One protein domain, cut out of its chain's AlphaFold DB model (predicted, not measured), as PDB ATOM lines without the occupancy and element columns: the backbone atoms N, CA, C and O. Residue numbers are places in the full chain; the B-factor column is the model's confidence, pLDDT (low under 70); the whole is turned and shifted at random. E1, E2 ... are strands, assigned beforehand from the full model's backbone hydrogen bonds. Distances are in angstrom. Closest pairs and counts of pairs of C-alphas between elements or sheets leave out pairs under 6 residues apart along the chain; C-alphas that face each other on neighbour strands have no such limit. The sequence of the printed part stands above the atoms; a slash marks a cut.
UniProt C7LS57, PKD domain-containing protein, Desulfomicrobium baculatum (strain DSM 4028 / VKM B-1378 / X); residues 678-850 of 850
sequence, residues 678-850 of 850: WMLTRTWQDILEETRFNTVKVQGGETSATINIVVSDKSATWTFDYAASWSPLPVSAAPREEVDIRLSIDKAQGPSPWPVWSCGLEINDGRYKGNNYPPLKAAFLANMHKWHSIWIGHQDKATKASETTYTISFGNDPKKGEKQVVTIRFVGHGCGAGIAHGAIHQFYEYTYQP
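This is residues 678 to 850 of the 850 residues of the protein "PKD domain-containing protein" of Desulfomicrobium baculatum (strain DSM 4028 / VKM B-1378 / X) (UniProt C7LS57). Two five-stranded sheets lie face to face as an elongated sandwich, with the strands of both running nearly lengthwise and a long loop, residues 765 to 787, reaching out over the outer face of the sheet E1 E10 E9 E6 E7. The other sheet, E2 E3 E4 E5 E8, is the more curled of the two. The printed part has 173 residues with no named helix and ten named strands, E1 to E10 in chain order; both sheets are antiparallel throughout, and the class is all strand. The whole is compact, with a radius of gyration of the C-alphas of 17.5 A, and spans 62 by 32 by 26 A.

The first sheet, in the order E1, E10, E9, E6, E7, holds E1, residues 678 to 689, 32.9 A long; E10, residues 836 to 849, the longest at 42.6 A; E9, residues 819 to 830, 36.0 A; E6, residues 757 to 764; and E7, residues 788 to 793. The second, in the order E2, E3, E4, E5, E8, holds E2, residues 694 to 700; E3, residues 704 to 712; E4, residues 717 to 726, 30.9 A; E5, residues 738 to 749, 33.8 A; and E8, residues 802 to 809. E1 begins at C-alpha 678 (-10.506, 45.802, 3.330), bends by 55 degrees at residue 681, and E10 ends at C-alpha 849 (-15.383, 49.389, 4.622).

In the first sheet E1 and E10 are antiparallel at 167 degrees, with N 686 and O 841 at 2.9 A. E9 and E10 form a hairpin, N 842 and O 824 at 2.8 A. E6 is antiparallel to E9, N 762 and O 825 at 2.8 A, and forms a hairpin with E7, N 790 and O 761 at 2.8 A. In the second sheet E2, E3, E4 and E5 make a meander, each strand the antiparallel neighbour of the one before; N 697 and O 708, N 707 and O 722, and N 723 and O 747 are 2.8, 2.9 and 2.8 A apart. E8 is antiparallel to E5, N 741 and O 806 at 2.8 A. Between the sheets, E2 and E10 touch, the closest C-alphas being those of Val 696 and Gly 838, 6.2 A apart. E5 and E6 touch at Ile 745 and Leu 761, their closest C-alphas, 7.0 A. E1 and E5 are apart.

The C-alphas farthest apart, of Ser 715 and Pro 850, are 62.4 A apart. The printed part has no cut and ends at the chain's last residue. The links E4 to E5 and E6 to E7 are long. Mean pLDDT of the printed part is 74.8; 52 residues are under 70, among them 766 to 786.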
ATOM      1  N   TRP A 678     -11.669  45.216   2.676       84.50
ATOM      2  CA  TRP A 678     -10.506  45.802   3.330       84.50
ATOM      3  C   TRP A 678      -9.835  46.782   2.374       84.50
ATOM      4  O   TRP A 678      -9.489  46.400   1.261       84.50
ATOM      5  N   MET A 679      -9.631  48.025   2.808       85.06
ATOM      6  CA  MET A 679      -8.975  49.075   2.025       85.06
ATOM      7  C   MET A 679      -7.657  49.458   2.684       85.06
ATOM      8  O   MET A 679      -7.651  49.734   3.883       85.06
ATOM      9  N   LEU A 680      -6.559  49.502   1.929       84.56
ATOM     10  CA  LEU A 680      -5.286  50.027   2.428       84.56
ATOM     11  C   LEU A 680      -5.458  51.521   2.725       84.56
ATOM     12  O   LEU A 680      -5.660  52.325   1.819       84.56
ATOM     13  N   THR A 681      -5.408  51.899   3.999       82.50
ATOM     14  CA  THR A 681      -5.654  53.277   4.444       82.50
ATOM     15  C   THR A 681      -4.389  54.015   4.840       82.50
ATOM     16  O   THR A 681      -4.400  55.244   4.893       82.50
ATOM     17  N   ARG A 682      -3.308  53.295   5.159       82.06
ATOM     18  CA  ARG A 682      -2.055  53.916   5.591       82.06
ATOM     19  C   ARG A 682      -0.862  52.987   5.397       82.06
ATOM     20  O   ARG A 682      -0.931  51.813   5.752       82.06
ATOM     21  N   THR A 683       0.253  53.548   4.947       83.38
ATOM     22  CA  THR A 683       1.580  52.927   4.996       83.38
ATOM     23  C   THR A 683       2.537  53.838   5.759       83.38
ATOM     24  O   THR A 683       2.387  55.060   5.757       83.38
ATOM     25  N   TRP A 684       3.472  53.254   6.502       82.62
ATOM     26  CA  TRP A 684       4.566  53.991   7.143       82.62
ATOM     27  C   TRP A 684       5.731  53.049   7.420       82.62
ATOM     28  O   TRP A 684       5.570  51.827   7.415       82.62
ATOM     29  N   GLN A 685       6.895  53.635   7.674       82.62
ATOM     30  CA  GLN A 685       8.118  52.919   8.012       82.62
ATOM     31  C   GLN A 685       8.612  53.341   9.394       82.62
ATOM     32  O   GLN A 685       8.448  54.495   9.788       82.62
ATOM     33  N   ASP A 686       9.215  52.400  10.114       78.19
ATOM     34  CA  ASP A 686      10.041  52.665  11.293       78.19
ATOM     35  C   ASP A 686      11.446  52.116  11.028       78.19
ATOM     36  O   ASP A 686      11.595  50.998  10.526       78.19
ATOM     37  N   ILE A 687      12.467  52.917  11.316       80.00
ATOM     38  CA  ILE A 687      13.868  52.611  11.013       80.00
ATOM     39  C   ILE A 687      14.668  52.667  12.310       80.00
ATOM     40  O   ILE A 687      14.591  53.634  13.066       80.00
ATOM     41  N   LEU A 688      15.474  51.631  12.539       74.06
ATOM     42  CA  LEU A 688      16.391  51.537  13.663       74.06
ATOM     43  C   LEU A 688      17.834  51.495  13.181       74.06
ATOM     44  O   LEU A 688      18.249  50.552  12.503       74.06
ATOM     45  N   GLU A 689      18.597  52.484  13.630       73.12
ATOM     46  CA  GLU A 689      20.039  52.584  13.440       73.12
ATOM     47  C   GLU A 689      20.696  52.678  14.825       73.12
ATOM     48  O   GLU A 689      20.661  53.724  15.471       73.12
ATOM     49  N   GLU A 690      21.263  51.576  15.330       64.81
ATOM     50  CA  GLU A 690      21.949  51.582  16.629       64.81
ATOM     51  C   GLU A 690      23.457  51.825  16.444       64.81
ATOM     52  O   GLU A 690      24.189  50.987  15.915       64.81
ATOM     53  N   THR A 691      23.937  52.990  16.887       57.47
ATOM     54  CA  THR A 691      25.257  53.541  16.521       57.47
ATOM     55  C   THR A 691      26.241  53.614  17.688       57.47
ATOM     56  O   THR A 691      27.051  54.533  17.778       57.47
ATOM     57  N   ARG A 692      26.230  52.636  18.603       49.12
ATOM     58  CA  ARG A 692      27.117  52.692  19.782       49.12
ATOM     59  C   ARG A 692      28.615  52.696  19.441       49.12
ATOM     60  O   ARG A 692      29.370  53.270  20.214       49.12
ATOM     61  N   PHE A 693      29.029  52.120  18.304       47.03
ATOM     62  CA  PHE A 693      30.427  52.109  17.820       47.03
ATOM     63  C   PHE A 693      30.571  52.033  16.279       47.03
ATOM     64  O   PHE A 693      31.668  51.811  15.776       47.03
ATOM     65  N   ASN A 694      29.477  52.191  15.519       61.31
ATOM     66  CA  ASN A 694      29.379  51.764  14.112       61.31
ATOM     67  C   ASN A 694      28.603  52.766  13.248       61.31
ATOM     68  O   ASN A 694      27.748  53.490  13.758       61.31
ATOM     69  N   THR A 695      28.839  52.754  11.933       70.88
ATOM     70  CA  THR A 695      27.946  53.404  10.960       70.88
ATOM     71  C   THR A 695      26.935  52.377  10.467       70.88
ATOM     72  O   THR A 695      27.311  51.405   9.821       70.88
ATOM     73  N   VAL A 696      25.656  52.587  10.764       70.75
ATOM     74  CA  VAL A 696      24.545  51.810  10.207       70.75
ATOM     75  C   VAL A 696      23.761  52.752   9.303       70.75
ATOM     76  O   VAL A 696      23.422  53.848   9.733       70.75
ATOM     77  N   LYS A 697      23.514  52.351   8.058       77.75
ATOM     78  CA  LYS A 697      22.634  53.053   7.121       77.75
ATOM     79  C   LYS A 697      21.540  52.106   6.682       77.75
ATOM     80  O   LYS A 697      21.827  51.072   6.073       77.75
ATOM     81  N   VAL A 698      20.299  52.465   6.964       77.12
ATOM     82  CA  VAL A 698      19.123  51.714   6.532       77.12
ATOM     83  C   VAL A 698      18.347  52.560   5.532       77.12
ATOM     84  O   VAL A 698      18.050  53.724   5.780       77.12
ATOM     85  N   GLN A 699      18.010  51.981   4.384       81.56
ATOM     86  CA  GLN A 699      17.147  52.621   3.391       81.56
ATOM     87  C   GLN A 699      15.958  51.715   3.106       81.56
ATOM     88  O   GLN A 699      16.134  50.569   2.691       81.56
ATOM     89  N   GLY A 700      14.758  52.236   3.341       74.50
ATOM     90  CA  GLY A 700      13.494  51.586   3.029       74.50
ATOM     91  C   GLY A 700      12.864  52.136   1.762       74.50
ATOM     92  O   GLY A 700      12.830  53.342   1.553       74.50
ATOM     93  N   GLY A 701      12.310  51.250   0.947       76.56
ATOM     94  CA  GLY A 701      11.345  51.549  -0.104       76.56
ATOM     95  C   GLY A 701      10.031  50.814   0.165       76.56
ATOM     96  O   GLY A 701       9.934  50.007   1.088       76.56
ATOM     97  N   GLU A 702       9.011  51.062  -0.651       75.44
ATOM     98  CA  GLU A 702       7.684  50.460  -0.450       75.44
ATOM     99  C   GLU A 702       7.671  48.928  -0.566       75.44
ATOM    100  O   GLU A 702       6.783  48.287  -0.015       75.44
ATOM    101  N   THR A 703       8.623  48.339  -1.292       87.62
ATOM    102  CA  THR A 703       8.709  46.888  -1.555       87.62
ATOM    103  C   THR A 703      10.129  46.334  -1.439       87.62
ATOM    104  O   THR A 703      10.414  45.219  -1.874       87.62
ATOM    105  N   SER A 704      11.046  47.110  -0.864       90.25
ATOM    106  CA  SER A 704      12.448  46.727  -0.739       90.25
ATOM    107  C   SER A 704      13.124  47.451   0.408       90.25
ATOM    108  O   SER A 704      12.718  48.546   0.780       90.25
ATOM    109  N   ALA A 705      14.214  46.898   0.918       88.88
ATOM    110  CA  ALA A 705      15.053  47.563   1.895       88.88
ATOM    111  C   ALA A 705      16.522  47.189   1.724       88.88
ATOM    112  O   ALA A 705      16.850  46.070   1.333       88.88
ATOM    113  N   THR A 706      17.410  48.114   2.078       90.19
ATOM    114  CA  THR A 706      18.853  47.873   2.154       90.19
ATOM    115  C   THR A 706      19.402  48.289   3.508       90.19
ATOM    116  O   THR A 706      18.954  49.278   4.088       90.19
ATOM    117  N   ILE A 707      20.369  47.527   4.012       88.88
ATOM    118  CA  ILE A 707      21.059  47.789   5.274       88.88
ATOM    119  C   ILE A 707      22.560  47.689   5.005       88.88
ATOM    120  O   ILE A 707      23.052  46.631   4.614       88.88
ATOM    121  N   ASN A 708      23.281  48.782   5.231       87.81
ATOM    122  CA  ASN A 708      24.737  48.836   5.193       87.81
ATOM    123  C   ASN A 708      25.266  49.065   6.611       87.81
ATOM    124  O   ASN A 708      24.852  50.003   7.291       87.81
ATOM    125  N   ILE A 709      26.171  48.203   7.065       84.44
ATOM    126  CA  ILE A 709      26.791  48.291   8.389       84.44
ATOM    127  C   ILE A 709      28.301  48.364   8.201       84.44
ATOM    128  O   ILE A 709      28.895  47.479   7.589       84.44
ATOM    129  N   VAL A 710      28.930  49.390   8.765       81.00
ATOM    130  CA  VAL A 710      30.383  49.547   8.822       81.00
ATOM    131  C   VAL A 710      30.815  49.551  10.283       81.00
ATOM    132  O   VAL A 710      30.426  50.425  11.060       81.00
ATOM    133  N   VAL A 711      31.625  48.559  10.643       74.69
ATOM    134  CA  VAL A 711      32.199  48.379  11.980       74.69
ATOM    135  C   VAL A 711      33.691  48.646  11.879       74.69
ATOM    136  O   VAL A 711      34.374  47.978  11.104       74.69
ATOM    137  N   SER A 712      34.202  49.596  12.656       71.81
ATOM    138  CA  SER A 712      35.633  49.914  12.699       71.81
ATOM    139  C   SER A 712      36.165  49.722  14.111       71.81
ATOM    140  O   SER A 712      35.597  50.255  15.062       71.81
ATOM    141  N   ASP A 713      37.272  48.999  14.248       67.50
ATOM    142  CA  ASP A 713      38.034  48.919  15.493       67.50
ATOM    143  C   ASP A 713      39.474  49.433  15.302       67.50
ATOM    144  O   ASP A 713      39.825  49.982  14.258       67.50
ATOM    145  N   LYS A 714      40.330  49.301  16.325       60.84
ATOM    146  CA  LYS A 714      41.731  49.767  16.263       60.84
ATOM    147  C   LYS A 714      42.591  49.007  15.236       60.84
ATOM    148  O   LYS A 714      43.726  49.413  15.002       60.84
ATOM    149  N   SER A 715      42.098  47.903  14.674       61.47
ATOM    150  CA  SER A 715      42.855  46.960  13.845       61.47
ATOM    151  C   SER A 715      42.305  46.780  12.425       61.47
ATOM    152  O   SER A 715      43.090  46.484  11.524       61.47
ATOM    153  N   ALA A 716      41.000  46.972  12.198       69.94
ATOM    154  CA  ALA A 716      40.359  46.785  10.898       69.94
ATOM    155  C   ALA A 716      39.009  47.522  10.770       69.94
ATOM    156  O   ALA A 716      38.372  47.895  11.753       69.94
ATOM    157  N   THR A 717      38.552  47.668   9.521       78.81
ATOM    158  CA  THR A 717      37.193  48.096   9.168       78.81
ATOM    159  C   THR A 717      36.499  46.970   8.408       78.81
ATOM    160  O   THR A 717      37.035  46.447   7.429       78.81
ATOM    161  N   TRP A 718      35.295  46.614   8.845       80.50
ATOM    162  CA  TRP A 718      34.455  45.573   8.263       80.50
ATOM    163  C   TRP A 718      33.162  46.171   7.723       80.50
ATOM    164  O   TRP A 718      32.509  46.953   8.411       80.50
ATOM    165  N   THR A 719      32.768  45.750   6.523       83.38
ATOM    166  CA  THR A 719      31.542  46.206   5.859       83.38
ATOM    167  C   THR A 719      30.599  45.037   5.627       83.38
ATOM    168  O   THR A 719      31.012  43.996   5.109       83.38
ATOM    169  N   PHE A 720      29.331  45.233   5.977       84.31
ATOM    170  CA  PHE A 720      28.239  44.297   5.748       84.31
ATOM    171  C   PHE A 720      27.160  44.971   4.901       84.31
ATOM    172  O   PHE A 720      26.707  46.064   5.239       84.31
ATOM    173  N   ASP A 721      26.740  44.308   3.828       86.88
ATOM    174  CA  ASP A 721      25.715  44.791   2.905       86.88
ATOM    175  C   ASP A 721      24.567  43.792   2.805       86.88
ATOM    176  O   ASP A 721      24.756  42.645   2.378       86.88
ATOM    177  N   TYR A 722      23.363  44.263   3.106       89.31
ATOM    178  CA  TYR A 722      22.136  43.489   3.023       89.31
ATOM    179  C   TYR A 722      21.106  44.194   2.137       89.31
ATOM    180  O   TYR A 722      20.973  45.415   2.186       89.31
ATOM    181  N   ALA A 723      20.364  43.426   1.347       89.00
ATOM    182  CA  ALA A 723      19.212  43.896   0.588       89.00
ATOM    183  C   ALA A 723      18.117  42.828   0.587       89.00
ATOM    184  O   ALA A 723      18.419  41.636   0.519       89.00
ATOM    185  N   ALA A 724      16.867  43.262   0.649       90.31
ATOM    186  CA  ALA A 724      15.695  42.410   0.566       90.31
ATOM    187  C   ALA A 724      14.575  43.104  -0.208       90.31
ATOM    188  O   ALA A 724      14.495  44.335  -0.230       90.31
ATOM    189  N   SER A 725      13.682  42.304  -0.774       91.00
ATOM    190  CA  SER A 725      12.489  42.750  -1.478       91.00
ATOM    191  C   SER A 725      11.306  41.845  -1.177       91.00
ATOM    192  O   SER A 725      11.448  40.711  -0.709       91.00
ATOM    193  N   TRP A 726      10.109  42.364  -1.409       92.19
ATOM    194  CA  TRP A 726       8.876  41.610  -1.267       92.19
ATOM    195  C   TRP A 726       7.835  42.040  -2.297       92.19
ATOM    196  O   TRP A 726       7.888  43.142  -2.841       92.19
ATOM    197  N   SER A 727       6.876  41.162  -2.590       88.56
ATOM    198  CA  SER A 727       5.778  41.493  -3.502       88.56
ATOM    199  C   SER A 727       4.912  42.633  -2.948       88.56
ATOM    200  O   SER A 727       4.669  42.672  -1.739       88.56
ATOM    201  N   PRO A 728       4.402  43.536  -3.809       84.38
ATOM    202  CA  PRO A 728       3.449  44.556  -3.390       84.38
ATOM    203  C   PRO A 728       2.218  43.923  -2.740       84.38
ATOM    204  O   PRO A 728       1.683  42.936  -3.246       84.38
ATOM    205  N   LEU A 729       1.743  44.520  -1.649       85.69
ATOM    206  CA  LEU A 729       0.455  44.148  -1.080       85.69
ATOM    207  C   LEU A 729      -0.699  44.803  -1.853       85.69
ATOM    208  O   LEU A 729      -0.537  45.896  -2.404       85.69
ATOM    209  N   PRO A 730      -1.882  44.171  -1.892       83.44
ATOM    210  CA  PRO A 730      -3.014  44.696  -2.634       83.44
ATOM    211  C   PRO A 730      -3.562  45.955  -1.963       83.44
ATOM    212  O   PRO A 730      -3.620  46.054  -0.740       83.44
ATOM    213  N   VAL A 731      -4.030  46.911  -2.762       83.12
ATOM    214  CA  VAL A 731      -4.678  48.135  -2.255       83.12
ATOM    215  C   VAL A 731      -6.083  47.874  -1.691       83.12
ATOM    216  O   VAL A 731      -6.598  48.681  -0.917       83.12
ATOM    217  N   SER A 732      -6.695  46.735  -2.041       85.19
ATOM    218  CA  SER A 732      -7.941  46.253  -1.443       85.19
ATOM    219  C   SER A 732      -8.023  44.727  -1.446       85.19
ATOM    220  O   SER A 732      -7.492  44.106  -2.363       85.19
ATOM    221  N   ALA A 733      -8.735  44.142  -0.484       83.12
ATOM    222  CA  ALA A 733      -8.984  42.702  -0.413       83.12
ATOM    223  C   ALA A 733     -10.411  42.402   0.079       83.12
ATOM    224  O   ALA A 733     -10.951  43.117   0.930       83.12
ATOM    225  N   ALA A 734     -11.039  41.359  -0.454       83.25
ATOM    226  CA  ALA A 734     -12.301  40.830   0.042       83.25
ATOM    227  C   ALA A 734     -12.101  40.107   1.396       83.25
ATOM    228  O   ALA A 734     -11.004  39.632   1.708       83.25
ATOM    229  N   PRO A 735     -13.141  40.000   2.240       81.31
ATOM    230  CA  PRO A 735     -13.124  39.133   3.408       81.31
ATOM    231  C   PRO A 735     -12.787  37.705   2.986       81.31
ATOM    232  O   PRO A 735     -13.352  37.203   2.019       81.31
ATOM    233  N   ARG A 736     -11.890  37.041   3.725       79.31
ATOM    234  CA  ARG A 736     -11.387  35.683   3.430       79.31
ATOM    235  C   ARG A 736     -10.502  35.583   2.188       79.31
ATOM    236  O   ARG A 736     -10.116  34.471   1.841       79.31
ATOM    237  N   GLU A 737     -10.176  36.694   1.528       82.00
ATOM    238  CA  GLU A 737      -9.205  36.674   0.439       82.00
ATOM    239  C   GLU A 737      -7.826  36.308   0.999       82.00
ATOM    240  O   GLU A 737      -7.356  36.883   1.988       82.00
ATOM    241  N   GLU A 738      -7.212  35.306   0.378       84.50
ATOM    242  CA  GLU A 738      -5.854  34.862   0.657       84.50
ATOM    243  C   GLU A 738      -4.923  35.438  -0.407       84.50
ATOM    244  O   GLU A 738      -5.187  35.325  -1.605       84.50
ATOM    245  N   VAL A 739      -3.850  36.090   0.036       85.50
ATOM    246  CA  VAL A 739      -2.922  36.806  -0.840       85.50
ATOM    247  C   VAL A 739      -1.507  36.325  -0.580       85.50
ATOM    248  O   VAL A 739      -0.984  36.467   0.524       85.50
ATOM    249  N   ASP A 740      -0.876  35.792  -1.616       88.06
ATOM    250  CA  ASP A 740       0.502  35.325  -1.555       88.06
ATOM    251  C   ASP A 740       1.487  36.490  -1.666       88.06
ATOM    252  O   ASP A 740       1.528  37.207  -2.667       88.06
ATOM    253  N   ILE A 741       2.328  36.652  -0.647       89.19
ATOM    254  CA  ILE A 741       3.430  37.608  -0.630       89.19
ATOM    255  C   ILE A 741       4.744  36.857  -0.769       89.19
ATOM    256  O   ILE A 741       5.098  36.010   0.053       89.19
ATOM    257  N   ARG A 742       5.502  37.188  -1.812       88.38
ATOM    258  CA  ARG A 742       6.862  36.685  -2.010       88.38
ATOM    259  C   ARG A 742       7.826  37.537  -1.193       88.38
ATOM    260  O   ARG A 742       7.744  38.759  -1.246       88.38
ATOM    261  N   LEU A 743       8.713  36.899  -0.445       90.06
ATOM    262  CA  LEU A 743       9.718  37.503   0.431       90.06
ATOM    263  C   LEU A 743      11.093  37.040  -0.056       90.06
ATOM    264  O   LEU A 743      11.329  35.833  -0.081       90.06
ATOM    265  N   SER A 744      11.987  37.963  -0.409       89.94
ATOM    266  CA  SER A 744      13.318  37.673  -0.955       89.94
ATOM    267  C   SER A 744      14.414  38.425  -0.201       89.94
ATOM    268  O   SER A 744      14.318  39.631   0.015       89.94
ATOM    269  N   ILE A 745      15.491  37.729   0.173       89.50
ATOM    270  CA  ILE A 745      16.758  38.360   0.566       89.50
ATOM    271  C   ILE A 745      17.645  38.406  -0.677       89.50
ATOM    272  O   ILE A 745      18.236  37.399  -1.062       89.50
ATOM    273  N   ASP A 746      17.731  39.578  -1.300       87.56
ATOM    274  CA  ASP A 746      18.385  39.791  -2.595       87.56
ATOM    275  C   ASP A 746      19.913  39.856  -2.486       87.56
ATOM    276  O   ASP A 746      20.634  39.427  -3.392       87.56
ATOM    277  N   LYS A 747      20.429  40.384  -1.369       86.38
ATOM    278  CA  LYS A 747      21.868  40.491  -1.094       86.38
ATOM    279  C   LYS A 747      22.141  40.255   0.388       86.38
ATOM    280  O   LYS A 747      21.483  40.837   1.243       86.38
ATOM    281  N   ALA A 748      23.152  39.446   0.687       85.19
ATOM    282  CA  ALA A 748      23.712  39.313   2.027       85.19
ATOM    283  C   ALA A 748      25.216  39.048   1.921       85.19
ATOM    284  O   ALA A 748      25.641  37.982   1.465       85.19
ATOM    285  N   GLN A 749      26.024  40.051   2.262       81.94
ATOM    286  CA  GLN A 749      27.472  40.022   2.087       81.94
ATOM    287  C   GLN A 749      28.169  40.567   3.334       81.94
ATOM    288  O   GLN A 749      27.882  41.677   3.767       81.94
ATOM    289  N   GLY A 750      29.116  39.800   3.875       75.56
ATOM    290  CA  GLY A 750      29.997  40.215   4.967       75.56
ATOM    291  C   GLY A 750      31.460  39.833   4.697       75.56
ATOM    292  O   GLY A 750      31.733  39.069   3.761       75.56
ATOM    293  N   PRO A 751      32.419  40.338   5.493       68.81
ATOM    294  CA  PRO A 751      33.824  39.971   5.377       68.81
ATOM    295  C   PRO A 751      34.036  38.528   5.865       68.81
ATOM    296  O   PRO A 751      33.638  38.167   6.968       68.81
ATOM    297  N   SER A 752      34.661  37.691   5.036       60.50
ATOM    298  CA  SER A 752      35.031  36.299   5.343       60.50
ATOM    299  C   SER A 752      36.560  36.179   5.348       60.50
ATOM    300  O   SER A 752      37.181  36.762   4.455       60.50
ATOM    301  N   PRO A 753      37.200  35.418   6.268       55.81
ATOM    302  CA  PRO A 753      36.634  34.361   7.129       55.81
ATOM    303  C   PRO A 753      36.298  34.748   8.590       55.81
ATOM    304  O   PRO A 753      36.005  33.866   9.390       55.81
ATOM    305  N   TRP A 754      36.333  36.035   8.946       63.50
ATOM    306  CA  TRP A 754      35.938  36.592  10.255       63.50
ATOM    307  C   TRP A 754      35.360  37.999  10.003       63.50
ATOM    308  O   TRP A 754      35.931  38.664   9.130       63.50
ATOM    309  N   PRO A 755      34.329  38.524  10.714       65.25
ATOM    310  CA  PRO A 755      33.599  38.068  11.922       65.25
ATOM    311  C   PRO A 755      32.176  37.484  11.667       65.25
ATOM    312  O   PRO A 755      31.738  37.386  10.528       65.25
ATOM    313  N   VAL A 756      31.428  37.110  12.729       69.62
ATOM    314  CA  VAL A 756      30.036  36.581  12.663       69.62
ATOM    315  C   VAL A 756      29.039  37.642  12.170       69.62
ATOM    316  O   VAL A 756      29.065  38.783  12.636       69.62
ATOM    317  N   TRP A 757      28.131  37.240  11.278       77.94
ATOM    318  CA  TRP A 757      27.079  38.074  10.695       77.94
ATOM    319  C   TRP A 757      25.815  37.257  10.387       77.94
ATOM    320  O   TRP A 757      25.878  36.030  10.241       77.94
ATOM    321  N   SER A 758      24.674  37.943  10.302       80.75
ATOM    322  CA  SER A 758      23.399  37.361   9.870       80.75
ATOM    323  C   SER A 758      22.416  38.439   9.419       80.75
ATOM    324  O   SER A 758      22.463  39.567   9.910       80.75
ATOM    325  N   CYS A 759      21.472  38.085   8.555       85.44
ATOM    326  CA  CYS A 759      20.312  38.921   8.246       85.44
ATOM    327  C   CYS A 759      19.030  38.087   8.208       85.44
ATOM    328  O   CYS A 759      19.085  36.864   8.043       85.44
ATOM    329  N   GLY A 760      17.886  38.751   8.366       86.50
ATOM    330  CA  GLY A 760      16.584  38.106   8.308       86.50
ATOM    331  C   GLY A 760      15.481  39.008   7.764       86.50
ATOM    332  O   GLY A 760      15.513  40.225   7.948       86.50
ATOM    333  N   LEU A 761      14.510  38.394   7.089       87.31
ATOM    334  CA  LEU A 761      13.298  39.026   6.565       87.31
ATOM    335  C   LEU A 761      12.081  38.309   7.154       87.31
ATOM    336  O   LEU A 761      11.963  37.091   7.030       87.31
ATOM    337  N   GLU A 762      11.196  39.055   7.807       86.12
ATOM    338  CA  GLU A 762      10.078  38.521   8.584       86.12
ATOM    339  C   GLU A 762       8.758  39.208   8.198       86.12
ATOM    340  O   GLU A 762       8.739  40.413   7.954       86.12
ATOM    341  N   ILE A 763       7.642  38.474   8.186       84.94
ATOM    342  CA  ILE A 763       6.290  39.027   7.990       84.94
ATOM    343  C   ILE A 763       5.326  38.590   9.100       84.94
ATOM    344  O   ILE A 763       5.411  37.470   9.613       84.94
ATOM    345  N   ASN A 764       4.423  39.496   9.479       84.62
ATOM    346  CA  ASN A 764       3.359  39.285  10.460       84.62
ATOM    347  C   ASN A 764       2.056  39.939   9.971       84.62
ATOM    348  O   ASN A 764       2.061  41.099   9.562       84.62
ATOM    349  N   ASP A 765       0.946  39.210  10.051       74.12
ATOM    350  CA  ASP A 765      -0.392  39.589   9.573       74.12
ATOM    351  C   ASP A 765      -1.431  39.770  10.704       74.12
ATOM    352  O   ASP A 765      -2.646  39.730  10.474       74.12
ATOM    353  N   GLY A 766      -0.969  39.970  11.943       65.06
ATOM    354  CA  GLY A 766      -1.806  40.009  13.142       65.06
ATOM    355  C   GLY A 766      -2.947  41.045  13.139       65.06
ATOM    356  O   GLY A 766      -2.779  42.214  12.791       65.06
ATOM    357  N   ARG A 767      -4.127  40.633  13.631       60.91
ATOM    358  CA  ARG A 767      -5.271  41.527  13.898       60.91
ATOM    359  C   ARG A 767      -5.161  42.175  15.277       60.91
ATOM    360  O   ARG A 767      -5.118  41.475  16.291       60.91
ATOM    361  N   TYR A 768      -5.195  43.503  15.335       59.25
ATOM    362  CA  TYR A 768      -5.134  44.253  16.591       59.25
ATOM    363  C   TYR A 768      -6.546  44.523  17.127       59.25
ATOM    364  O   TYR A 768      -7.330  45.246  16.517       59.25
ATOM    365  N   LYS A 769      -6.888  43.959  18.293       43.97
ATOM    366  CA  LYS A 769      -8.113  44.310  19.033       43.97
ATOM    367  C   LYS A 769      -7.783  45.329  20.128       43.97
ATOM    368  O   LYS A 769      -7.380  44.942  21.219       43.97
ATOM    369  N   GLY A 770      -7.986  46.618  19.846       48.19
ATOM    370  CA  GLY A 770      -7.933  47.706  20.836       48.19
ATOM    371  C   GLY A 770      -6.923  48.820  20.529       48.19
ATOM    372  O   GLY A 770      -6.130  48.718  19.601       48.19
ATOM    373  N   ASN A 771      -6.954  49.882  21.344       40.38
ATOM    374  CA  ASN A 771      -6.192  51.134  21.183       40.38
ATOM    375  C   ASN A 771      -4.663  51.023  21.402       40.38
ATOM    376  O   ASN A 771      -3.992  52.049  21.456       40.38
ATOM    377  N   ASN A 772      -4.089  49.820  21.522       45.75
ATOM    378  CA  ASN A 772      -2.632  49.639  21.606       45.75
ATOM    379  C   ASN A 772      -2.031  49.577  20.201       45.75
ATOM    380  O   ASN A 772      -1.573  48.535  19.734       45.75
ATOM    381  N   TYR A 773      -2.092  50.726  19.540       47.19
ATOM    382  CA  TYR A 773      -1.557  50.966  18.215       47.19
ATOM    383  C   TYR A 773      -0.684  52.225  18.257       47.19
ATOM    384  O   TYR A 773      -1.143  53.224  18.820       47.19
ATOM    385  N   PRO A 774       0.525  52.247  17.667       50.56
ATOM    386  CA  PRO A 774       1.236  51.187  16.930       50.56
ATOM    387  C   PRO A 774       2.036  50.231  17.852       50.56
ATOM    388  O   PRO A 774       2.169  50.513  19.046       50.56
ATOM    389  N   PRO A 775       2.582  49.101  17.341       49.41
ATOM    390  CA  PRO A 775       3.573  48.315  18.082       49.41
ATOM    391  C   PRO A 775       4.777  49.183  18.497       49.41
ATOM    392  O   PRO A 775       5.062  50.205  17.875       49.41
ATOM    393  N   LEU A 776       5.444  48.789  19.589       49.06
ATOM    394  CA  LEU A 776       6.591  49.491  20.181       49.06
ATOM    395  C   LEU A 776       7.620  49.895  19.112       49.06
ATOM    396  O   LEU A 776       8.049  49.036  18.340       49.06
ATOM    397  N   LYS A 777       8.022  51.181  19.131       52.69
ATOM    398  CA  LYS A 777       9.174  51.747  18.398       52.69
ATOM    399  C   LYS A 777      10.291  50.721  18.325       52.69
ATOM    400  O   LYS A 777      10.603  50.171  19.381       52.69
ATOM    401  N   ALA A 778      10.847  50.497  17.136       51.66
ATOM    402  CA  ALA A 778      11.806  49.449  16.795       51.66
ATOM    403  C   ALA A 778      12.652  48.936  17.981       51.66
ATOM    404  O   ALA A 778      13.778  49.362  18.228       51.66
ATOM    405  N   ALA A 779      12.080  48.011  18.751       47.69
ATOM    406  CA  ALA A 779      12.695  47.421  19.928       47.69
ATOM    407  C   ALA A 779      12.985  45.955  19.624       47.69
ATOM    408  O   ALA A 779      12.151  45.239  19.068       47.69
ATOM    409  N   PHE A 780      14.161  45.482  20.025       52.19
ATOM    410  CA  PHE A 780      14.642  44.122  19.761       52.19
ATOM    411  C   PHE A 780      13.950  43.010  20.579       52.19
ATOM    412  O   PHE A 780      14.459  41.895  20.666       52.19
ATOM    413  N   LEU A 781      12.784  43.268  21.175       42.22
ATOM    414  CA  LEU A 781      12.128  42.325  22.080       42.22
ATOM    415  C   LEU A 781      11.119  41.432  21.346       42.22
ATOM    416  O   LEU A 781       9.964  41.791  21.123       42.22
ATOM    417  N   ALA A 782      11.571  40.220  21.020       46.84
ATOM    418  CA  ALA A 782      10.711  39.078  20.738       46.84
ATOM    419  C   ALA A 782       9.970  38.650  22.019       46.84
ATOM    420  O   ALA A 782      10.590  38.601  23.079       46.84
ATOM    421  N   ASN A 783       8.659  38.372  21.904       42.38
ATOM    422  CA  ASN A 783       7.935  37.291  22.615       42.38
ATOM    423  C   ASN A 783       6.394  37.345  22.486       42.38
ATOM    424  O   ASN A 783       5.730  36.465  23.026       42.38
ATOM    425  N   MET A 784       5.789  38.311  21.778       47.50
ATOM    426  CA  MET A 784       4.311  38.420  21.723       47.50
ATOM    427  C   MET A 784       3.659  38.229  20.343       47.50
ATOM    428  O   MET A 784       2.433  38.268  20.251       47.50
ATOM    429  N   HIS A 785       4.424  37.963  19.278       57.03
ATOM    430  CA  HIS A 785       3.883  37.861  17.913       57.03
ATOM    431  C   HIS A 785       4.409  36.625  17.174       57.03
ATOM    432  O   HIS A 785       5.569  36.249  17.343       57.03
ATOM    433  N   LYS A 786       3.552  35.994  16.363       64.62
ATOM    434  CA  LYS A 786       3.948  34.923  15.439       64.62
ATOM    435  C   LYS A 786       4.465  35.569  14.152       64.62
ATOM    436  O   LYS A 786       3.742  36.350  13.550       64.62
ATOM    437  N   TRP A 787       5.690  35.237  13.760       74.56
ATOM    438  CA  TRP A 787       6.336  35.728  12.541       74.56
ATOM    439  C   TRP A 787       6.677  34.556  11.625       74.56
ATOM    440  O   TRP A 787       7.027  33.475  12.108       74.56
ATOM    441  N   HIS A 788       6.590  34.774  10.315       80.00
ATOM    442  CA  HIS A 788       7.221  33.906   9.326       80.00
ATOM    443  C   HIS A 788       8.540  34.548   8.893       80.00
ATOM    444  O   HIS A 788       8.519  35.687   8.430       80.00
ATOM    445  N   SER A 789       9.664  33.845   9.057       80.44
ATOM    446  CA  SER A 789      11.004  34.433   8.924       80.44
ATOM    447  C   SER A 789      11.916  33.630   7.992       80.44
ATOM    448  O   SER A 789      11.985  32.404   8.083       80.44
ATOM    449  N   ILE A 790      12.682  34.337   7.161       82.88
ATOM    450  CA  ILE A 790      13.830  33.831   6.396       82.88
ATOM    451  C   ILE A 790      15.103  34.367   7.060       82.88
ATOM    452  O   ILE A 790      15.170  35.567   7.304       82.88
ATOM    453  N   TRP A 791      16.110  33.525   7.318       81.50
ATOM    454  CA  TRP A 791      17.385  33.924   7.937       81.50
ATOM    455  C   TRP A 791      18.594  33.375   7.170       81.50
ATOM    456  O   TRP A 791      18.583  32.217   6.759       81.50
ATOM    457  N   ILE A 792      19.642  34.192   7.025       79.06
ATOM    458  CA  ILE A 792      20.944  33.819   6.439       79.06
ATOM    459  C   ILE A 792      22.039  34.082   7.475       79.06
ATOM    460  O   ILE A 792      22.049  35.150   8.096       79.06
ATOM    461  N   GLY A 793      22.955  33.128   7.676       72.50
ATOM    462  CA  GLY A 793      23.999  33.206   8.705       72.50
ATOM    463  C   GLY A 793      25.430  33.077   8.175       72.50
ATOM    464  O   GLY A 793      25.669  32.666   7.048       72.50
ATOM    465  N   HIS A 794      26.410  33.363   9.037       69.75
ATOM    466  CA  HIS A 794      27.854  33.346   8.740       69.75
ATOM    467  C   HIS A 794      28.397  32.066   8.059       69.75
ATOM    468  O   HIS A 794      29.437  32.120   7.406       69.75
ATOM    469  N   GLN A 795      27.748  30.906   8.219       62.94
ATOM    470  CA  GLN A 795      28.198  29.656   7.583       62.94
ATOM    471  C   GLN A 795      27.826  29.557   6.094       62.94
ATOM    472  O   GLN A 795      28.405  28.737   5.375       62.94
ATOM    473  N   ASP A 796      26.925  30.415   5.616       62.47
ATOM    474  CA  ASP A 796      26.471  30.431   4.234       62.47
ATOM    475  C   ASP A 796      27.464  31.245   3.392       62.47
ATOM    476  O   ASP A 796      27.503  32.478   3.433       62.47
ATOM    477  N   LYS A 797      28.337  30.549   2.647       53.03
ATOM    478  CA  LYS A 797      29.289  31.186   1.719       53.03
ATOM    479  C   LYS A 797      28.508  32.102   0.777       53.03
ATOM    480  O   LYS A 797      27.608  31.631   0.090       53.03
ATOM    481  N   ALA A 798      28.866  33.387   0.776       54.44
ATOM    482  CA  ALA A 798      28.161  34.455   0.077       54.44
ATOM    483  C   ALA A 798      27.608  34.044  -1.304       54.44
ATOM    484  O   ALA A 798      28.301  33.400  -2.093       54.44
ATOM    485  N   THR A 799      26.394  34.535  -1.585       52.81
ATOM    486  CA  THR A 799      25.549  34.423  -2.795       52.81
ATOM    487  C   THR A 799      24.689  33.162  -2.983       52.81
ATOM    488  O   THR A 799      25.113  32.171  -3.570       52.81
ATOM    489  N   LYS A 800      23.398  33.292  -2.639       53.03
ATOM    490  CA  LYS A 800      22.247  33.216  -3.567       53.03
ATOM    491  C   LYS A 800      20.996  33.775  -2.878       53.03
ATOM    492  O   LYS A 800      20.842  33.588  -1.677       53.03
ATOM    493  N   ALA A 801      20.148  34.464  -3.642       61.38
ATOM    494  CA  ALA A 801      18.872  34.978  -3.163       61.38
ATOM    495  C   ALA A 801      18.064  33.852  -2.495       61.38
ATOM    496  O   ALA A 801      17.892  32.788  -3.094       61.38
ATOM    497  N   SER A 802      17.633  34.066  -1.251       75.00
ATOM    498  CA  SER A 802      16.739  33.145  -0.544       75.00
ATOM    499  C   SER A 802      15.342  33.717  -0.591       75.00
ATOM    500  O   SER A 802      15.148  34.885  -0.260       75.00
ATOM    501  N   GLU A 803      14.378  32.889  -0.962       83.62
ATOM    502  CA  GLU A 803      13.023  33.338  -1.212       83.62
ATOM    503  C   GLU A 803      11.998  32.377  -0.616       83.62
ATOM    504  O   GLU A 803      12.179  31.159  -0.657       83.62
ATOM    505  N   THR A 804      10.922  32.932  -0.067       84.75
ATOM    506  CA  THR A 804       9.758  32.180   0.405       84.75
ATOM    507  C   THR A 804       8.473  32.869  -0.045       84.75
ATOM    508  O   THR A 804       8.475  34.045  -0.416       84.75
ATOM    509  N   THR A 805       7.358  32.151   0.010       86.12
ATOM    510  CA  THR A 805       6.020  32.710  -0.205       86.12
ATOM    511  C   THR A 805       5.210  32.547   1.071       86.12
ATOM    512  O   THR A 805       5.182  31.466   1.656       86.12
ATOM    513  N   TYR A 806       4.579  33.632   1.510       84.31
ATOM    514  CA  TYR A 806       3.720  33.672   2.684       84.31
ATOM    515  C   TYR A 806       2.316  34.121   2.289       84.31
ATOM    516  O   TYR A 806       2.145  35.208   1.743       84.31
ATOM    517  N   THR A 807       1.315  33.302   2.593       86.00
ATOM    518  CA  THR A 807      -0.091  33.609   2.319       86.00
ATOM    519  C   THR A 807      -0.691  34.404   3.477       86.00
ATOM    520  O   THR A 807      -0.779  33.909   4.601       86.00
ATOM    521  N   ILE A 808      -1.121  35.635   3.207       85.56
ATOM    522  CA  ILE A 808      -1.845  36.495   4.149       85.56
ATOM    523  C   ILE A 808      -3.339  36.232   4.009       85.56
ATOM    524  O   ILE A 808      -3.862  36.276   2.900       85.56
ATOM    525  N   SER A 809      -4.042  36.047   5.126       81.56
ATOM    526  CA  SER A 809      -5.505  35.943   5.141       81.56
ATOM    527  C   SER A 809      -6.154  37.224   5.674       81.56
ATOM    528  O   SER A 809      -5.918  37.646   6.816       81.56
ATOM    529  N   PHE A 810      -7.006  37.841   4.856       79.06
ATOM    530  CA  PHE A 810      -7.842  38.968   5.267       79.06
ATOM    531  C   PHE A 810      -9.101  38.470   5.962       79.06
ATOM    532  O   PHE A 810      -9.733  37.499   5.555       79.06
ATOM    533  N   GLY A 811      -9.458  39.109   7.072       71.25
ATOM    534  CA  GLY A 811     -10.315  38.455   8.045       71.25
ATOM    535  C   GLY A 811     -11.698  37.983   7.587       71.25
ATOM    536  O   GLY A 811     -12.320  38.600   6.732       71.25
ATOM    537  N   ASN A 812     -12.191  36.908   8.222       69.56
ATOM    538  CA  ASN A 812     -13.398  36.207   7.775       69.56
ATOM    539  C   ASN A 812     -14.728  36.951   7.955       69.56
ATOM    540  O   ASN A 812     -15.628  36.661   7.177       69.56
ATOM    541  N   ASP A 813     -14.851  37.841   8.953       76.19
ATOM    542  CA  ASP A 813     -16.095  38.564   9.297       76.19
ATOM    543  C   ASP A 813     -15.800  39.949   9.935       76.19
ATOM    544  O   ASP A 813     -16.040  40.158  11.132       76.19
ATOM    545  N   PRO A 814     -15.195  40.890   9.193       76.69
ATOM    546  CA  PRO A 814     -14.789  42.181   9.741       76.69
ATOM    547  C   PRO A 814     -15.959  43.150   9.964       76.69
ATOM    548  O   PRO A 814     -16.956  43.158   9.238       76.69
ATOM    549  N   LYS A 815     -15.840  44.005  10.984       80.50
ATOM    550  CA  LYS A 815     -16.801  45.088  11.265       80.50
ATOM    551  C   LYS A 815     -16.382  46.386  10.580       80.50
ATOM    552  O   LYS A 815     -15.198  46.636  10.395       80.50
ATOM    553  N   LYS A 816     -17.343  47.263  10.257       79.62
ATOM    554  CA  LYS A 816     -17.062  48.616   9.735       79.62
ATOM    555  C   LYS A 816     -16.020  49.325  10.603       79.62
ATOM    556  O   LYS A 816     -16.242  49.488  11.803       79.62
ATOM    557  N   GLY A 817     -14.925  49.767   9.989       75.75
ATOM    558  CA  GLY A 817     -13.831  50.456  10.673       75.75
ATOM    559  C   GLY A 817     -12.859  49.540  11.426       75.75
ATOM    560  O   GLY A 817     -11.963  50.053  12.093       75.75
ATOM    561  N   GLU A 818     -13.012  48.212  11.345       82.00
ATOM    562  CA  GLU A 818     -12.014  47.268  11.859       82.00
ATOM    563  C   GLU A 818     -10.701  47.435  11.095       82.00
ATOM    564  O   GLU A 818     -10.711  47.704   9.893       82.00
ATOM    565  N   LYS A 819      -9.578  47.299  11.806       84.06
ATOM    566  CA  LYS A 819      -8.235  47.491  11.264       84.06
ATOM    567  C   LYS A 819      -7.423  46.201  11.316       84.06
ATOM    568  O   LYS A 819      -7.394  45.529  12.349       84.06
ATOM    569  N   GLN A 820      -6.733  45.883  10.229       83.62
ATOM    570  CA  GLN A 820      -5.754  44.799  10.142       83.62
ATOM    571  C   GLN A 820      -4.443  45.387   9.646       83.62
ATOM    572  O   GLN A 820      -4.445  46.202   8.727       83.62
ATOM    573  N   VAL A 821      -3.327  45.014  10.268       84.06
ATOM    574  CA  VAL A 821      -2.022  45.563   9.903       84.06
ATOM    575  C   VAL A 821      -1.089  44.433   9.552       84.06
ATOM    576  O   VAL A 821      -0.836  43.552  10.370       84.06
ATOM    577  N   VAL A 822      -0.535  44.521   8.351       86.25
ATOM    578  CA  VAL A 822       0.564  43.668   7.919       86.25
ATOM    579  C   VAL A 822       1.869  44.408   8.175       86.25
ATOM    580  O   VAL A 822       2.005  45.581   7.830       86.25
ATOM    581  N   THR A 823       2.823  43.736   8.810       86.94
ATOM    582  CA  THR A 823       4.163  44.269   9.065       86.94
ATOM    583  C   THR A 823       5.200  43.394   8.385       86.94
ATOM    584  O   THR A 823       5.215  42.184   8.602       86.94
ATOM    585  N   ILE A 824       6.087  44.014   7.612       88.56
ATOM    586  CA  ILE A 824       7.269  43.376   7.034       88.56
ATOM    587  C   ILE A 824       8.501  43.960   7.714       88.56
ATOM    588  O   ILE A 824       8.649  45.177   7.818       88.56
ATOM    589  N   ARG A 825       9.375  43.094   8.214       88.00
ATOM    590  CA  ARG A 825      10.578  43.450   8.959       88.00
ATOM    591  C   ARG A 825      11.811  42.939   8.244       88.00
ATOM    592  O   ARG A 825      11.920  41.739   8.026       88.00
ATOM    593  N   PHE A 826      12.780  43.809   7.997       89.44
ATOM    594  CA  PHE A 826      14.107  43.410   7.537       89.44
ATOM    595  C   PHE A 826      15.165  43.813   8.563       89.44
ATOM    596  O   PHE A 826      15.151  44.939   9.059       89.44
ATOM    597  N   VAL A 827      16.059  42.889   8.918       86.75
ATOM    598  CA  VAL A 827      17.076  43.079   9.959       86.75
ATOM    599  C   VAL A 827      18.442  42.570   9.505       86.75
ATOM    600  O   VAL A 827      18.551  41.515   8.881       86.75
ATOM    601  N   GLY A 828      19.494  43.317   9.841       85.31
ATOM    602  CA  GLY A 828      20.891  42.968   9.585       85.31
ATOM    603  C   GLY A 828      21.749  43.085  10.847       85.31
ATOM    604  O   GLY A 828      21.563  44.000  11.652       85.31
ATOM    605  N   HIS A 829      22.697  42.157  11.010       80.81
ATOM    606  CA  HIS A 829      23.574  42.045  12.179       80.81
ATOM    607  C   HIS A 829      25.060  41.973  11.797       80.81
ATOM    608  O   HIS A 829      25.419  41.265  10.853       80.81
ATOM    609  N   GLY A 830      25.932  42.620  12.580       69.12
ATOM    610  CA  GLY A 830      27.395  42.456  12.520       69.12
ATOM    611  C   GLY A 830      28.052  42.344  13.911       69.12
ATOM    612  O   GLY A 830      27.590  42.978  14.851       69.12
ATOM    613  N   CYS A 831      29.103  41.513  14.028       67.75
ATOM    614  CA  CYS A 831      30.123  41.376  15.098       67.75
ATOM    615  C   CYS A 831      29.770  41.651  16.596       67.75
ATOM    616  O   CYS A 831      29.586  42.794  16.996       67.75
ATOM    617  N   GLY A 832      29.974  40.629  17.458       53.09
ATOM    618  CA  GLY A 832      30.539  40.751  18.828       53.09
ATOM    619  C   GLY A 832      29.634  41.251  19.969       53.09
ATOM    620  O   GLY A 832      28.483  41.589  19.753       53.09
ATOM    621  N   ALA A 833      30.150  41.290  21.211       37.09
ATOM    622  CA  ALA A 833      29.400  41.557  22.462       37.09
ATOM    623  C   ALA A 833      28.707  42.942  22.567       37.09
ATOM    624  O   ALA A 833      28.044  43.226  23.564       37.09
ATOM    625  N   GLY A 834      28.826  43.779  21.535       49.59
ATOM    626  CA  GLY A 834      27.944  44.906  21.248       49.59
ATOM    627  C   GLY A 834      27.511  44.799  19.789       49.59
ATOM    628  O   GLY A 834      28.186  45.331  18.912       49.59
ATOM    629  N   ILE A 835      26.443  44.044  19.535       56.78
ATOM    630  CA  ILE A 835      26.000  43.696  18.183       56.78
ATOM    631  C   ILE A 835      25.588  44.983  17.453       56.78
ATOM    632  O   ILE A 835      24.753  45.744  17.942       56.78
ATOM    633  N   ALA A 836      26.176  45.241  16.283       57.56
ATOM    634  CA  ALA A 836      25.713  46.309  15.404       57.56
ATOM    635  C   ALA A 836      24.384  45.882  14.775       57.56
ATOM    636  O   ALA A 836      24.314  44.820  14.148       57.56
ATOM    637  N   HIS A 837      23.349  46.704  14.931       72.38
ATOM    638  CA  HIS A 837      21.996  46.384  14.503       72.38
ATOM    639  C   HIS A 837      21.435  47.451  13.562       72.38
ATOM    640  O   HIS A 837      21.375  48.631  13.912       72.38
ATOM    641  N   GLY A 838      20.976  47.013  12.390       77.38
ATOM    642  CA  GLY A 838      20.085  47.786  11.530       77.38
ATOM    643  C   GLY A 838      18.769  47.041  11.366       77.38
ATOM    644  O   GLY A 838      18.777  45.826  11.148       77.38
ATOM    645  N   ALA A 839      17.644  47.739  11.481       82.81
ATOM    646  CA  ALA A 839      16.340  47.159  11.186       82.81
ATOM    647  C   ALA A 839      15.405  48.174  10.533       82.81
ATOM    648  O   ALA A 839      15.476  49.370  10.805       82.81
ATOM    649  N   ILE A 840      14.494  47.668   9.713       84.56
ATOM    650  CA  ILE A 840      13.362  48.417   9.183       84.56
ATOM    651  C   ILE A 840      12.081  47.614   9.353       84.56
ATOM    652  O   ILE A 840      12.052  46.402   9.120       84.56
ATOM    653  N   HIS A 841      11.016  48.312   9.734       84.94
ATOM    654  CA  HIS A 841       9.650  47.812   9.768       84.94
ATOM    655  C   HIS A 841       8.800  48.609   8.783       84.94
ATOM    656  O   HIS A 841       8.598  49.806   8.964       84.94
ATOM    657  N   GLN A 842       8.279  47.948   7.756       87.50
ATOM    658  CA  GLN A 842       7.278  48.497   6.851       87.50
ATOM    659  C   GLN A 842       5.890  48.039   7.301       87.50
ATOM    660  O   GLN A 842       5.629  46.840   7.423       87.50
ATOM    661  N   PHE A 843       4.989  48.992   7.515       85.62
ATOM    662  CA  PHE A 843       3.622  48.739   7.960       85.62
ATOM    663  C   PHE A 843       2.611  49.047   6.853       85.62
ATOM    664  O   PHE A 843       2.752  50.045   6.138       85.62
ATOM    665  N   TYR A 844       1.569  48.218   6.768       87.38
ATOM    666  CA  TYR A 844       0.415  48.371   5.881       87.38
ATOM    667  C   TYR A 844      -0.865  48.219   6.703       87.38
ATOM    668  O   TYR A 844      -1.180  47.122   7.160       87.38
ATOM    669  N   GLU A 845      -1.593  49.314   6.925       86.50
ATOM    670  CA  GLU A 845      -2.867  49.320   7.651       86.50
ATOM    671  C   GLU A 845      -4.040  49.245   6.677       86.50
ATOM    672  O   GLU A 845      -4.225  50.127   5.838       86.50
ATOM    673  N   TYR A 846      -4.871  48.227   6.859       85.56
ATOM    674  CA  TYR A 846      -6.128  48.033   6.162       85.56
ATOM    675  C   TYR A 846      -7.294  48.373   7.075       85.56
ATOM    676  O   TYR A 846      -7.358  47.869   8.194       85.56
ATOM    677  N   THR A 847      -8.244  49.161   6.583       83.31
ATOM    678  CA  THR A 847      -9.508  49.438   7.269       83.31
ATOM    679  C   THR A 847     -10.661  48.820   6.492       83.31
ATOM    680  O   THR A 847     -10.787  49.042   5.287       83.31
ATOM    681  N   TYR A 848     -11.522  48.064   7.169       83.81
ATOM    682  CA  TYR A 848     -12.692  47.464   6.542       83.81
ATOM    683  C   TYR A 848     -13.812  48.483   6.313       83.81
ATOM    684  O   TYR A 848     -14.259  49.174   7.241       83.81
ATOM    685  N   GLN A 849     -14.294  48.537   5.077       83.31
ATOM    686  CA  GLN A 849     -15.383  49.389   4.622       83.31
ATOM    687  C   GLN A 849     -16.527  48.486   4.120       83.31
ATOM    688  O   GLN A 849     -16.305  47.729   3.177       83.31
ATOM    689  N   PRO A 850     -17.696  48.487   4.797       71.56
ATOM    690  CA  PRO A 850     -18.838  47.638   4.470       71.56
ATOM    691  C   PRO A 850     -19.497  48.005   3.145       71.56
ATOM    692  O   PRO A 850     -19.462  49.207   2.787       71.56
TER     693      PRO A 850